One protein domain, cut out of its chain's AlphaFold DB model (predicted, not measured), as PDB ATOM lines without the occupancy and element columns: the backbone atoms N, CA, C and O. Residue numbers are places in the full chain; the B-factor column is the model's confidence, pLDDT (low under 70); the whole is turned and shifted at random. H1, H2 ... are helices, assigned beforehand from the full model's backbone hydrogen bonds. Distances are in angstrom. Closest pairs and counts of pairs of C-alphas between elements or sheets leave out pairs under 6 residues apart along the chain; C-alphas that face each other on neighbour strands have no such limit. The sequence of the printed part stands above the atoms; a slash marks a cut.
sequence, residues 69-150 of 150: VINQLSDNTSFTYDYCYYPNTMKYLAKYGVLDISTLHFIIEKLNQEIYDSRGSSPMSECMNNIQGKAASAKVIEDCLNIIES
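This is residues 69 to 150 of the 150 residues of an uncharacterized protein of Pseudoalteromonas agarivorans S816 (UniProt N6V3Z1). A long helix, H4, runs through the middle of an elongated all-helix domain, with the long helix H2 packed on one side of it and the short helix H1 on another, near its last residues. A wide loop with no named element, residues 69 to 86, leads into H1, and the short helix H3 lies at the far end of the whole, past the first residue of H4. The printed part has 82 residues, with four named helices in the order H1, H2, H3, H4 and no named strand. It is compact, with a radius of gyration of the C-alphas of 13.0 A, and spans 41 by 25 by 20 A.

Residues 69 to 86 come before H1, which holds residues 87 to 95. H2, residues 101 to 117, follows by a tight link of 5 residues, yet H1 and H2 are apart. H3, residues 123 to 128, is apart from H1 and from H2. H4, residues 131 to 149, touches both H1 and H2. H1 touches H4 at residues 140 to 148 of H4 alone, and the closest C-alphas, those of Lys 91 and Cys 144, are 5.3 A apart. H1 and H4 run the same way at a shallow tilt of 25 degrees. H2 touches H4 with 20 pairs of C-alphas within 8 A, the closest being those of Ile 108 and Ala 138, 5.6 A apart. H2 and H4 run opposite ways at a shallow tilt of 31 degrees. H3 and H4 are close but not clearly touching; their closest C-alphas, those of Glu 126 and Gln 132, are 7.7 A apart, and their lines are only just about perpendicular, at 73 degrees. In H1, H2, H3 and H4 every O i to N i+4 pair is within hydrogen-bond range.

H1 begins at C-alpha 87, (65.478, 98.833, -0.232), and is 12.5 A from first to last C-alpha. H2 is 24.5 A long, from Ile 101 to Asp 117, where the C-alpha is at (69.202, 102.528, 23.884). H3 is 8.6 A long, from Pro 123 to Met 128. H4, the longest helix with 19 residues, measures 26.6 A from Ile 131 to C-alpha 149 at (48.754, 100.860, 5.210).

The two C-alphas farthest apart are those of Tyr 96 and Ser 122, 40.6 A. The printed part has no cut and ends at residue 150, the chain's last residue. The links H1 to H2, H2 to H3 and H3 to H4 are tight. The mean pLDDT of the printed part is 79.6, and residues 69 to 85 are under 70, the model's low-confidence stretch.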
ATOM      1  N   VAL A  69      61.228  87.932   7.391       56.72
ATOM      2  CA  VAL A  69      60.151  88.901   7.098       56.72
ATOM      3  C   VAL A  69      58.878  88.191   6.614       56.72
ATOM      4  O   VAL A  69      57.784  88.746   6.682       56.72
ATOM      5  N   ILE A  70      59.020  86.952   6.134       55.28
ATOM      6  CA  ILE A  70      57.941  86.113   5.602       55.28
ATOM      7  C   ILE A  70      57.482  85.060   6.623       55.28
ATOM      8  O   ILE A  70      56.293  84.752   6.673       55.28
ATOM      9  N   ASN A  71      58.385  84.508   7.442       52.06
ATOM     10  CA  ASN A  71      58.058  83.500   8.452       52.06
ATOM     11  C   ASN A  71      58.051  84.094   9.868       52.06
ATOM     12  O   ASN A  71      58.825  84.987  10.204       52.06
ATOM     13  N   GLN A  72      57.143  83.558  10.687       51.22
ATOM     14  CA  GLN A  72      56.804  84.025  12.031       51.22
ATOM     15  C   GLN A  72      58.002  84.311  12.945       51.22
ATOM     16  O   GLN A  72      58.980  83.568  13.001       51.22
ATOM     17  N   LEU A  73      57.798  85.362  13.741       55.53
ATOM     18  CA  LEU A  73      58.564  85.803  14.902       55.53
ATOM     19  C   LEU A  73      59.212  84.646  15.675       55.53
ATOM     20  O   LEU A  73      58.528  83.819  16.279       55.53
ATOM     21  N   SER A  74      60.541  84.639  15.713       52.69
ATOM     22  CA  SER A  74      61.318  83.875  16.685       52.69
ATOM     23  C   SER A  74      62.078  84.849  17.584       52.69
ATOM     24  O   SER A  74      62.397  85.962  17.172       52.69
ATOM     25  N   ASP A  75      62.434  84.442  18.802       48.62
ATOM     26  CA  ASP A  75      63.237  85.277  19.713       48.62
ATOM     27  C   ASP A  75      64.625  85.646  19.134       48.62
ATOM     28  O   ASP A  75      65.295  86.551  19.628       48.62
ATOM     29  N   ASN A  76      65.038  84.989  18.043       46.53
ATOM     30  CA  ASN A  76      66.265  85.268  17.297       46.53
ATOM     31  C   ASN A  76      66.078  86.274  16.148       46.53
ATOM     32  O   ASN A  76      67.059  86.658  15.510       46.53
ATOM     33  N   THR A  77      64.848  86.727  15.887       51.16
ATOM     34  CA  THR A  77      64.497  87.624  14.777       51.16
ATOM     35  C   THR A  77      65.114  89.020  14.921       51.16
ATOM     36  O   THR A  77      64.971  89.794  13.989       51.16
ATOM     37  N   SER A  78      65.833  89.359  16.005       48.91
ATOM     38  CA  SER A  78      66.451  90.687  16.193       48.91
ATOM     39  C   SER A  78      67.985  90.751  16.247       48.91
ATOM     40  O   SER A  78      68.506  91.816  16.545       48.91
ATOM     41  N   PHE A  79      68.750  89.686  15.978       48.59
ATOM     42  CA  PHE A  79      70.167  89.703  16.406       48.59
ATOM     43  C   PHE A  79      71.267  89.681  15.345       48.59
ATOM     44  O   PHE A  79      72.429  89.793  15.727       48.59
ATOM     45  N   THR A  80      70.992  89.555  14.044       47.16
ATOM     46  CA  THR A  80      72.106  89.280  13.104       47.16
ATOM     47  C   THR A  80      71.976  89.785  11.676       47.16
ATOM     48  O   THR A  80      72.949  89.670  10.935       47.16
ATOM     49  N   TYR A  81      70.847  90.361  11.265       51.44
ATOM     50  CA  TYR A  81      70.648  90.673   9.852       51.44
ATOM     51  C   TYR A  81      70.601  92.177   9.602       51.44
ATOM     52  O   TYR A  81      69.757  92.892  10.129       51.44
ATOM     53  N   ASP A  82      71.502  92.660   8.750       55.78
ATOM     54  CA  ASP A  82      71.284  93.894   8.005       55.78
ATOM     55  C   ASP A  82      70.067  93.663   7.090       55.78
ATOM     56  O   ASP A  82      70.193  93.163   5.970       55.78
ATOM     57  N   TYR A  83      68.863  94.016   7.552       54.97
ATOM     58  CA  TYR A  83      67.614  93.878   6.781       54.97
ATOM     59  C   TYR A  83      67.586  94.753   5.506       54.97
ATOM     60  O   TYR A  83      66.589  94.780   4.789       54.97
ATOM     61  N   CYS A  84      68.659  95.500   5.216       56.81
ATOM     62  CA  CYS A  84      68.649  96.677   4.351       56.81
ATOM     63  C   CYS A  84      69.573  96.643   3.133       56.81
ATOM     64  O   CYS A  84      69.901  97.698   2.591       56.81
ATOM     65  N   TYR A  85      69.982  95.470   2.651       62.91
ATOM     66  CA  TYR A  85      70.760  95.433   1.406       62.91
ATOM     67  C   TYR A  85      69.920  95.733   0.149       62.91
ATOM     68  O   TYR A  85      70.493  96.114  -0.867       62.91
ATOM     69  N   TYR A  86      68.581  95.626   0.219       80.44
ATOM     70  CA  TYR A  86      67.697  95.725  -0.956       80.44
ATOM     71  C   TYR A  86      66.442  96.603  -0.730       80.44
ATOM     72  O   TYR A  86      65.316  96.091  -0.702       80.44
ATOM     73  N   PRO A  87      66.593  97.928  -0.528       85.88
ATOM     74  CA  PRO A  87      65.478  98.833  -0.232       85.88
ATOM     75  C   PRO A  87      64.379  98.857  -1.304       85.88
ATOM     76  O   PRO A  87      63.196  98.920  -0.965       85.88
ATOM     77  N   ASN A  88      64.733  98.818  -2.591       88.44
ATOM     78  CA  ASN A  88      63.741  98.853  -3.668       88.44
ATOM     79  C   ASN A  88      62.968  97.539  -3.744       88.44
ATOM     80  O   ASN A  88      61.747  97.546  -3.912       88.44
ATOM     81  N   THR A  89      63.672  96.422  -3.573       88.50
ATOM     82  CA  THR A  89      63.063  95.095  -3.533       88.50
ATOM     83  C   THR A  89      62.059  94.993  -2.391       88.50
ATOM     84  O   THR A  89      60.915  94.620  -2.634       88.50
ATOM     85  N   MET A  90      62.423  95.420  -1.179       87.38
ATOM     86  CA  MET A  90      61.522  95.405  -0.021       87.38
ATOM     87  C   MET A  90      60.236  96.206  -0.267       87.38
ATOM     88  O   MET A  90      59.140  95.683  -0.076       87.38
ATOM     89  N   LYS A  91      60.348  97.433  -0.788       89.69
ATOM     90  CA  LYS A  91      59.181  98.269  -1.123       89.69
ATOM     91  C   LYS A  91      58.285  97.625  -2.178       89.69
ATOM     92  O   LYS A  91      57.062  97.711  -2.092       89.69
ATOM     93  N   TYR A  92      58.884  96.973  -3.172       90.00
ATOM     94  CA  TYR A  92      58.133  96.273  -4.206       90.00
ATOM     95  C   TYR A  92      57.385  95.060  -3.636       90.00
ATOM     96  O   TYR A  92      56.211  94.861  -3.937       90.00
ATOM     97  N   LEU A  93      58.037  94.269  -2.782       88.31
ATOM     98  CA  LEU A  93      57.407  93.136  -2.103       88.31
ATOM     99  C   LEU A  93      56.258  93.593  -1.187       88.31
ATOM    100  O   LEU A  93      55.197  92.970  -1.196       88.31
ATOM    101  N   ALA A  94      56.432  94.711  -0.473       89.25
ATOM    102  CA  ALA A  94      55.393  95.332   0.350       89.25
ATOM    103  C   ALA A  94      54.162  95.720  -0.486       89.25
ATOM    104  O   ALA A  94      53.044  95.322  -0.167       89.25
ATOM    105  N   LYS A  95      54.379  96.414  -1.613       90.00
ATOM    106  CA  LYS A  95      53.322  96.850  -2.545       90.00
ATOM    107  C   LYS A  95      52.437  95.700  -3.035       90.00
ATOM    108  O   LYS A  95      51.257  95.912  -3.277       90.00
ATOM    109  N   TYR A  96      53.000  94.505  -3.204       87.94
ATOM    110  CA  TYR A  96      52.287  93.334  -3.729       87.94
ATOM    111  C   TYR A  96      51.904  92.311  -2.652       87.94
ATOM    112  O   TYR A  96      51.663  91.149  -2.977       87.94
ATOM    113  N   GLY A  97      51.850  92.727  -1.381       83.94
ATOM    114  CA  GLY A  97      51.323  91.909  -0.285       83.94
ATOM    115  C   GLY A  97      52.164  90.678   0.054       83.94
ATOM    116  O   GLY A  97      51.631  89.698   0.567       83.94
ATOM    117  N   VAL A  98      53.464  90.693  -0.258       84.88
ATOM    118  CA  VAL A  98      54.368  89.564   0.030       84.88
ATOM    119  C   VAL A  98      54.851  89.578   1.484       84.88
ATOM    120  O   VAL A  98      55.188  88.529   2.026       84.88
ATOM    121  N   LEU A  99      54.914  90.757   2.108       84.19
ATOM    122  CA  LEU A  99      55.439  90.929   3.464       84.19
ATOM    123  C   LEU A  99      54.320  90.841   4.507       84.19
ATOM    124  O   LEU A  99      53.234  91.381   4.295       84.19
ATOM    125  N   ASP A 100      54.607  90.223   5.653       83.25
ATOM    126  CA  ASP A 100      53.669  90.162   6.774       83.25
ATOM    127  C   ASP A 100      53.734  91.436   7.630       83.25
ATOM    128  O   ASP A 100      54.770  91.778   8.205       83.25
ATOM    129  N   ILE A 101      52.602  92.134   7.749       86.56
ATOM    130  CA  ILE A 101      52.518  93.421   8.451       86.56
ATOM    131  C   ILE A 101      52.858  93.306   9.947       86.56
ATOM    132  O   ILE A 101      53.515  94.187  10.500       86.56
ATOM    133  N   SER A 102      52.464  92.207  10.601       84.06
ATOM    134  CA  SER A 102      52.718  91.997  12.035       84.06
ATOM    135  C   SER A 102      54.214  91.826  12.302       84.06
ATOM    136  O   SER A 102      54.753  92.367  13.268       84.06
ATOM    137  N   THR A 103      54.893  91.113  11.406       81.00
ATOM    138  CA  THR A 103      56.340  90.902  11.430       81.00
ATOM    139  C   THR A 103      57.091  92.212  11.198       81.00
ATOM    140  O   THR A 103      58.032  92.514  11.932       81.00
ATOM    141  N   LEU A 104      56.642  93.044  10.250       84.44
ATOM    142  CA  LEU A 104      57.222  94.373  10.026       84.44
ATOM    143  C   LEU A 104      57.085  95.281  11.259       84.44
ATOM    144  O   LEU A 104      58.075  95.901  11.652       84.44
ATOM    145  N   HIS A 105      55.909  95.315  11.901       87.56
ATOM    146  CA  HIS A 105      55.669  96.081  13.139       87.56
ATOM    147  C   HIS A 105      56.573  95.636  14.297       87.56
ATOM    148  O   HIS A 105      57.149  96.464  15.001       87.56
ATOM    149  N   PHE A 106      56.773  94.329  14.465       83.31
ATOM    150  CA  PHE A 106      57.693  93.821  15.482       83.31
ATOM    151  C   PHE A 106      59.148  94.231  15.211       83.31
ATOM    152  O   PHE A 106      59.854  94.672  16.120       83.31
ATOM    153  N   ILE A 107      59.609  94.097  13.962       80.75
ATOM    154  CA  ILE A 107      60.989  94.431  13.584       80.75
ATOM    155  C   ILE A 107      61.256  95.925  13.804       80.75
ATOM    156  O   ILE A 107      62.289  96.276  14.375       80.75
ATOM    157  N   ILE A 108      60.334  96.808  13.399       86.94
ATOM    158  CA  ILE A 108      60.524  98.255  13.568       86.94
ATOM    159  C   ILE A 108      60.547  98.663  15.046       86.94
ATOM    160  O   ILE A 108      61.362  99.503  15.427       86.94
ATOM    161  N   GLU A 109      59.724  98.042  15.897       87.38
ATOM    162  CA  GLU A 109      59.738  98.289  17.341       87.38
ATOM    163  C   GLU A 109      61.096  97.915  17.950       87.38
ATOM    164  O   GLU A 109      61.700  98.717  18.668       87.38
ATOM    165  N   LYS A 110      61.628  96.735  17.601       83.75
ATOM    166  CA  LYS A 110      62.948  96.283  18.067       83.75
ATOM    167  C   LYS A 110      64.079  97.190  17.592       83.75
ATOM    168  O   LYS A 110      64.903  97.599  18.408       83.75
ATOM    169  N   LEU A 111      64.103  97.548  16.308       85.50
ATOM    170  CA  LEU A 111      65.129  98.440  15.761       85.50
ATOM    171  C   LEU A 111      65.099  99.813  16.444       85.50
ATOM    172  O   LEU A 111      66.146 100.331  16.831       85.50
ATOM    173  N   ASN A 112      63.909 100.385  16.644       89.31
ATOM    174  CA  ASN A 112      63.759 101.675  17.315       89.31
ATOM    175  C   ASN A 112      64.208 101.629  18.778       89.31
ATOM    176  O   ASN A 112      64.848 102.576  19.236       89.31
ATOM    177  N   GLN A 113      63.913 100.538  19.492       88.44
ATOM    178  CA  GLN A 113      64.373 100.344  20.864       88.44
ATOM    179  C   GLN A 113      65.906 100.333  20.937       88.44
ATOM    180  O   GLN A 113      66.488 101.063  21.730       88.44
ATOM    181  N   GLU A 114      66.573  99.587  20.057       84.38
ATOM    182  CA  GLU A 114      68.038  99.505  20.045       84.38
ATOM    183  C   GLU A 114      68.713 100.833  19.668       84.38
ATOM    184  O   GLU A 114      69.727 101.206  20.258       84.38
ATOM    185  N   ILE A 115      68.142 101.571  18.709       88.56
ATOM    186  CA  ILE A 115      68.607 102.919  18.336       88.56
ATOM    187  C   ILE A 115      68.401 103.903  19.495       88.56
ATOM    188  O   ILE A 115      69.195 104.825  19.698       88.56
ATOM    189  N   TYR A 116      67.313 103.752  20.249       89.81
ATOM    190  CA  TYR A 116      67.054 104.576  21.419       89.81
ATOM    191  C   TYR A 116      68.047 104.270  22.547       89.81
ATOM    192  O   TYR A 116      68.633 105.200  23.102       89.81
ATOM    193  N   ASP A 117      68.292 102.990  22.829       87.81
ATOM    194  CA  ASP A 117      69.202 102.528  23.884       87.81
ATOM    195  C   ASP A 117      70.666 102.890  23.602       87.81
ATOM    196  O   ASP A 117      71.462 103.050  24.530       87.81
ATOM    197  N   SER A 118      71.036 103.092  22.333       86.31
ATOM    198  CA  SER A 118      72.379 103.550  21.981       86.31
ATOM    199  C   SER A 118      72.612 105.041  22.244       86.31
ATOM    200  O   SER A 118      73.763 105.478  22.207       86.31
ATOM    201  N   ARG A 119      71.578 105.848  22.529       86.69
ATOM    202  CA  ARG A 119      71.729 107.299  22.747       86.69
ATOM    203  C   ARG A 119      72.640 107.584  23.943       86.69
ATOM    204  O   ARG A 119      72.351 107.203  25.072       86.69
ATOM    205  N   GLY A 120      73.730 108.310  23.697       84.19
ATOM    206  CA  GLY A 120      74.744 108.611  24.714       84.19
ATOM    207  C   GLY A 120      75.880 107.587  24.786       84.19
ATOM    208  O   GLY A 120      76.783 107.738  25.610       84.19
ATOM    209  N   SER A 121      75.872 106.577  23.911       88.00
ATOM    210  CA  SER A 121      77.017 105.696  23.688       88.00
ATOM    211  C   SER A 121      78.181 106.439  23.032       88.00
ATOM    212  O   SER A 121      78.016 107.480  22.395       88.00
ATOM    213  N   SER A 122      79.393 105.898  23.169       91.38
ATOM    214  CA  SER A 122      80.530 106.407  22.405       91.38
ATOM    215  C   SER A 122      80.358 106.083  20.912       91.38
ATOM    216  O   SER A 122      79.811 105.027  20.586       91.38
ATOM    217  N   PRO A 123      80.908 106.898  19.993       86.25
ATOM    218  CA  PRO A 123      80.861 106.605  18.557       86.25
ATOM    219  C   PRO A 123      81.424 105.221  18.196       86.25
ATOM    220  O   PRO A 123      80.965 104.571  17.261       86.25
ATOM    221  N   MET A 124      82.408 104.738  18.961       89.38
ATOM    222  CA  MET A 124      82.974 103.404  18.767       89.38
ATOM    223  C   MET A 124      81.995 102.298  19.176       89.38
ATOM    224  O   MET A 124      81.887 101.303  18.468       89.38
ATOM    225  N   SER A 125      81.242 102.490  20.263       85.81
ATOM    226  CA  SER A 125      80.163 101.578  20.661       85.81
ATOM    227  C   SER A 125      79.028 101.574  19.631       85.81
ATOM    228  O   SER A 125      78.548 100.512  19.244       85.81
ATOM    229  N   GLU A 126      78.635 102.742  19.119       84.94
ATOM    230  CA  GLU A 126      77.618 102.840  18.062       84.94
ATOM    231  C   GLU A 126      78.055 102.130  16.771       84.94
ATOM    232  O   GLU A 126      77.251 101.451  16.132       84.94
ATOM    233  N   CYS A 127      79.338 102.238  16.412       81.50
ATOM    234  CA  CYS A 127      79.921 101.535  15.272       81.50
ATOM    235  C   CYS A 127      79.957 100.013  15.491       81.50
ATOM    236  O   CYS A 127      79.501  99.271  14.626       81.50
ATOM    237  N   MET A 128      80.426  99.543  16.656       80.00
ATOM    238  CA  MET A 128      80.456  98.110  16.987       80.00
ATOM    239  C   MET A 128      79.060  97.479  16.988       80.00
ATOM    240  O   MET A 128      78.914  96.319  16.615       80.00
ATOM    241  N   ASN A 129      78.039  98.248  17.368       79.62
ATOM    242  CA  ASN A 129      76.645  97.810  17.381       79.62
ATOM    243  C   ASN A 129      75.894  98.083  16.064       79.62
ATOM    244  O   ASN A 129      74.688  97.835  16.002       79.62
ATOM    245  N   ASN A 130      76.577  98.597  15.031       81.94
ATOM    246  CA  ASN A 130      76.019  98.939  13.718       81.94
ATOM    247  C   ASN A 130      74.715  99.767  13.794       81.94
ATOM    248  O   ASN A 130      73.737  99.506  13.093       81.94
ATOM    249  N   ILE A 131      74.682 100.787  14.658       85.62
ATOM    250  CA  ILE A 131      73.476 101.612  14.866       85.62
ATOM    251  C   ILE A 131      73.036 102.312  13.572       85.62
ATOM    252  O   ILE A 131      71.842 102.461  13.317       85.62
ATOM    253  N   GLN A 132      73.983 102.684  12.707       84.06
ATOM    254  CA  GLN A 132      73.683 103.287  11.406       84.06
ATOM    255  C   GLN A 132      72.965 102.312  10.459       84.06
ATOM    256  O   GLN A 132      71.955 102.688   9.862       84.06
ATOM    257  N   GLY A 133      73.429 101.061  10.347       81.94
ATOM    258  CA  GLY A 133      72.759 100.032   9.545       81.94
ATOM    259  C   GLY A 133      71.362  99.697  10.074       81.94
ATOM    260  O   GLY A 133      70.415  99.536   9.297       81.94
ATOM    261  N   LYS A 134      71.191  99.701  11.400       83.50
ATOM    262  CA  LYS A 134      69.882  99.537  12.054       83.50
ATOM    263  C   LYS A 134      68.934 100.697  11.761       83.50
ATOM    264  O   LYS A 134      67.774 100.459  11.443       83.50
ATOM    265  N   ALA A 135      69.417 101.938  11.789       86.38
ATOM    266  CA  ALA A 135      68.614 103.108  11.435       86.38
ATOM    267  C   ALA A 135      68.190 103.099   9.956       86.38
ATOM    268  O   ALA A 135      67.039 103.404   9.643       86.38
ATOM    269  N   ALA A 136      69.083 102.693   9.048       85.56
ATOM    270  CA  ALA A 136      68.732 102.494   7.642       85.56
ATOM    271  C   ALA A 136      67.661 101.398   7.474       85.56
ATOM    272  O   ALA A 136      66.671 101.611   6.774       85.56
ATOM    273  N   SER A 137      67.817 100.279   8.194       83.12
ATOM    274  CA  SER A 137      66.834  99.185   8.272       83.12
ATOM    275  C   SER A 137      65.468  99.672   8.727       83.12
ATOM    276  O   SER A 137      64.479  99.448   8.031       83.12
ATOM    277  N   ALA A 138      65.422 100.413   9.834       87.31
ATOM    278  CA  ALA A 138      64.194 100.983  10.366       87.31
ATOM    279  C   ALA A 138      63.485 101.846   9.317       87.31
ATOM    280  O   ALA A 138      62.278 101.713   9.117       87.31
ATOM    281  N   LYS A 139      64.241 102.665   8.574       89.75
ATOM    282  CA  LYS A 139      63.656 103.539   7.558       89.75
ATOM    283  C   LYS A 139      63.000 102.774   6.407       89.75
ATOM    284  O   LYS A 139      61.929 103.157   5.947       89.75
ATOM    285  N   VAL A 140      63.619 101.690   5.939       89.00
ATOM    286  CA  VAL A 140      63.042 100.866   4.863       89.00
ATOM    287  C   VAL A 140      61.800 100.119   5.334       89.00
ATOM    288  O   VAL A 140      60.827 100.051   4.585       89.00
ATOM    289  N   ILE A 141      61.806  99.591   6.560       88.31
ATOM    290  CA  ILE A 141      60.638  98.913   7.136       88.31
ATOM    291  C   ILE A 141      59.479  99.899   7.328       88.31
ATOM    292  O   ILE A 141      58.355  99.585   6.947       88.31
ATOM    293  N   GLU A 142      59.751 101.109   7.822       91.50
ATOM    294  CA  GLU A 142      58.759 102.187   7.922       91.50
ATOM    295  C   GLU A 142      58.164 102.534   6.548       91.50
ATOM    296  O   GLU A 142      56.949 102.638   6.400       91.50
ATOM    297  N   ASP A 143      58.997 102.656   5.511       92.06
ATOM    298  CA  ASP A 143      58.510 102.892   4.151       92.06
ATOM    299  C   ASP A 143      57.632 101.730   3.640       92.06
ATOM    300  O   ASP A 143      56.654 101.975   2.936       92.06
ATOM    301  N   CYS A 144      57.947 100.477   3.989       90.94
ATOM    302  CA  CYS A 144      57.125  99.314   3.631       90.94
ATOM    303  C   CYS A 144      55.771  99.324   4.349       90.94
ATOM    304  O   CYS A 144      54.753  99.087   3.703       90.94
ATOM    305  N   LEU A 145      55.748  99.629   5.650       92.38
ATOM    306  CA  LEU A 145      54.511  99.777   6.425       92.38
ATOM    307  C   LEU A 145      53.624 100.870   5.829       92.38
ATOM    308  O   LEU A 145      52.458 100.615   5.547       92.38
ATOM    309  N   ASN A 146      54.204 102.032   5.516       95.00
ATOM    310  CA  ASN A 146      53.479 103.117   4.859       95.00
ATOM    311  C   ASN A 146      52.863 102.670   3.526       95.00
ATOM    312  O   ASN A 146      51.734 103.039   3.237       95.00
ATOM    313  N   ILE A 147      53.567 101.873   2.715       93.19
ATOM    314  CA  ILE A 147      53.030 101.345   1.447       93.19
ATOM    315  C   ILE A 147      51.851 100.390   1.680       93.19
ATOM    316  O   ILE A 147      50.901 100.423   0.905       93.19
ATOM    317  N   ILE A 148      51.925  99.535   2.702       90.88
ATOM    318  CA  ILE A 148      50.895  98.526   2.999       90.88
ATOM    319  C   ILE A 148      49.645  99.168   3.623       90.88
ATOM    320  O   ILE A 148      48.534  98.715   3.367       90.88
ATOM    321  N   GLU A 149      49.825 100.198   4.451       90.38
ATOM    322  CA  GLU A 149      48.754 100.860   5.210       90.38
ATOM    323  C   GLU A 149      48.105 102.052   4.473       90.38
ATOM    324  O   GLU A 149      47.147 102.632   4.989       90.38
ATOM    325  N   SER A 150      48.615 102.420   3.288       81.19
ATOM    326  CA  SER A 150      48.056 103.465   2.404       81.19
ATOM    327  C   SER A 150      46.855 102.978   1.597       81.19
ATOM    328  O   SER A 150      45.898 103.775   1.452       81.19
TER     329      SER A 150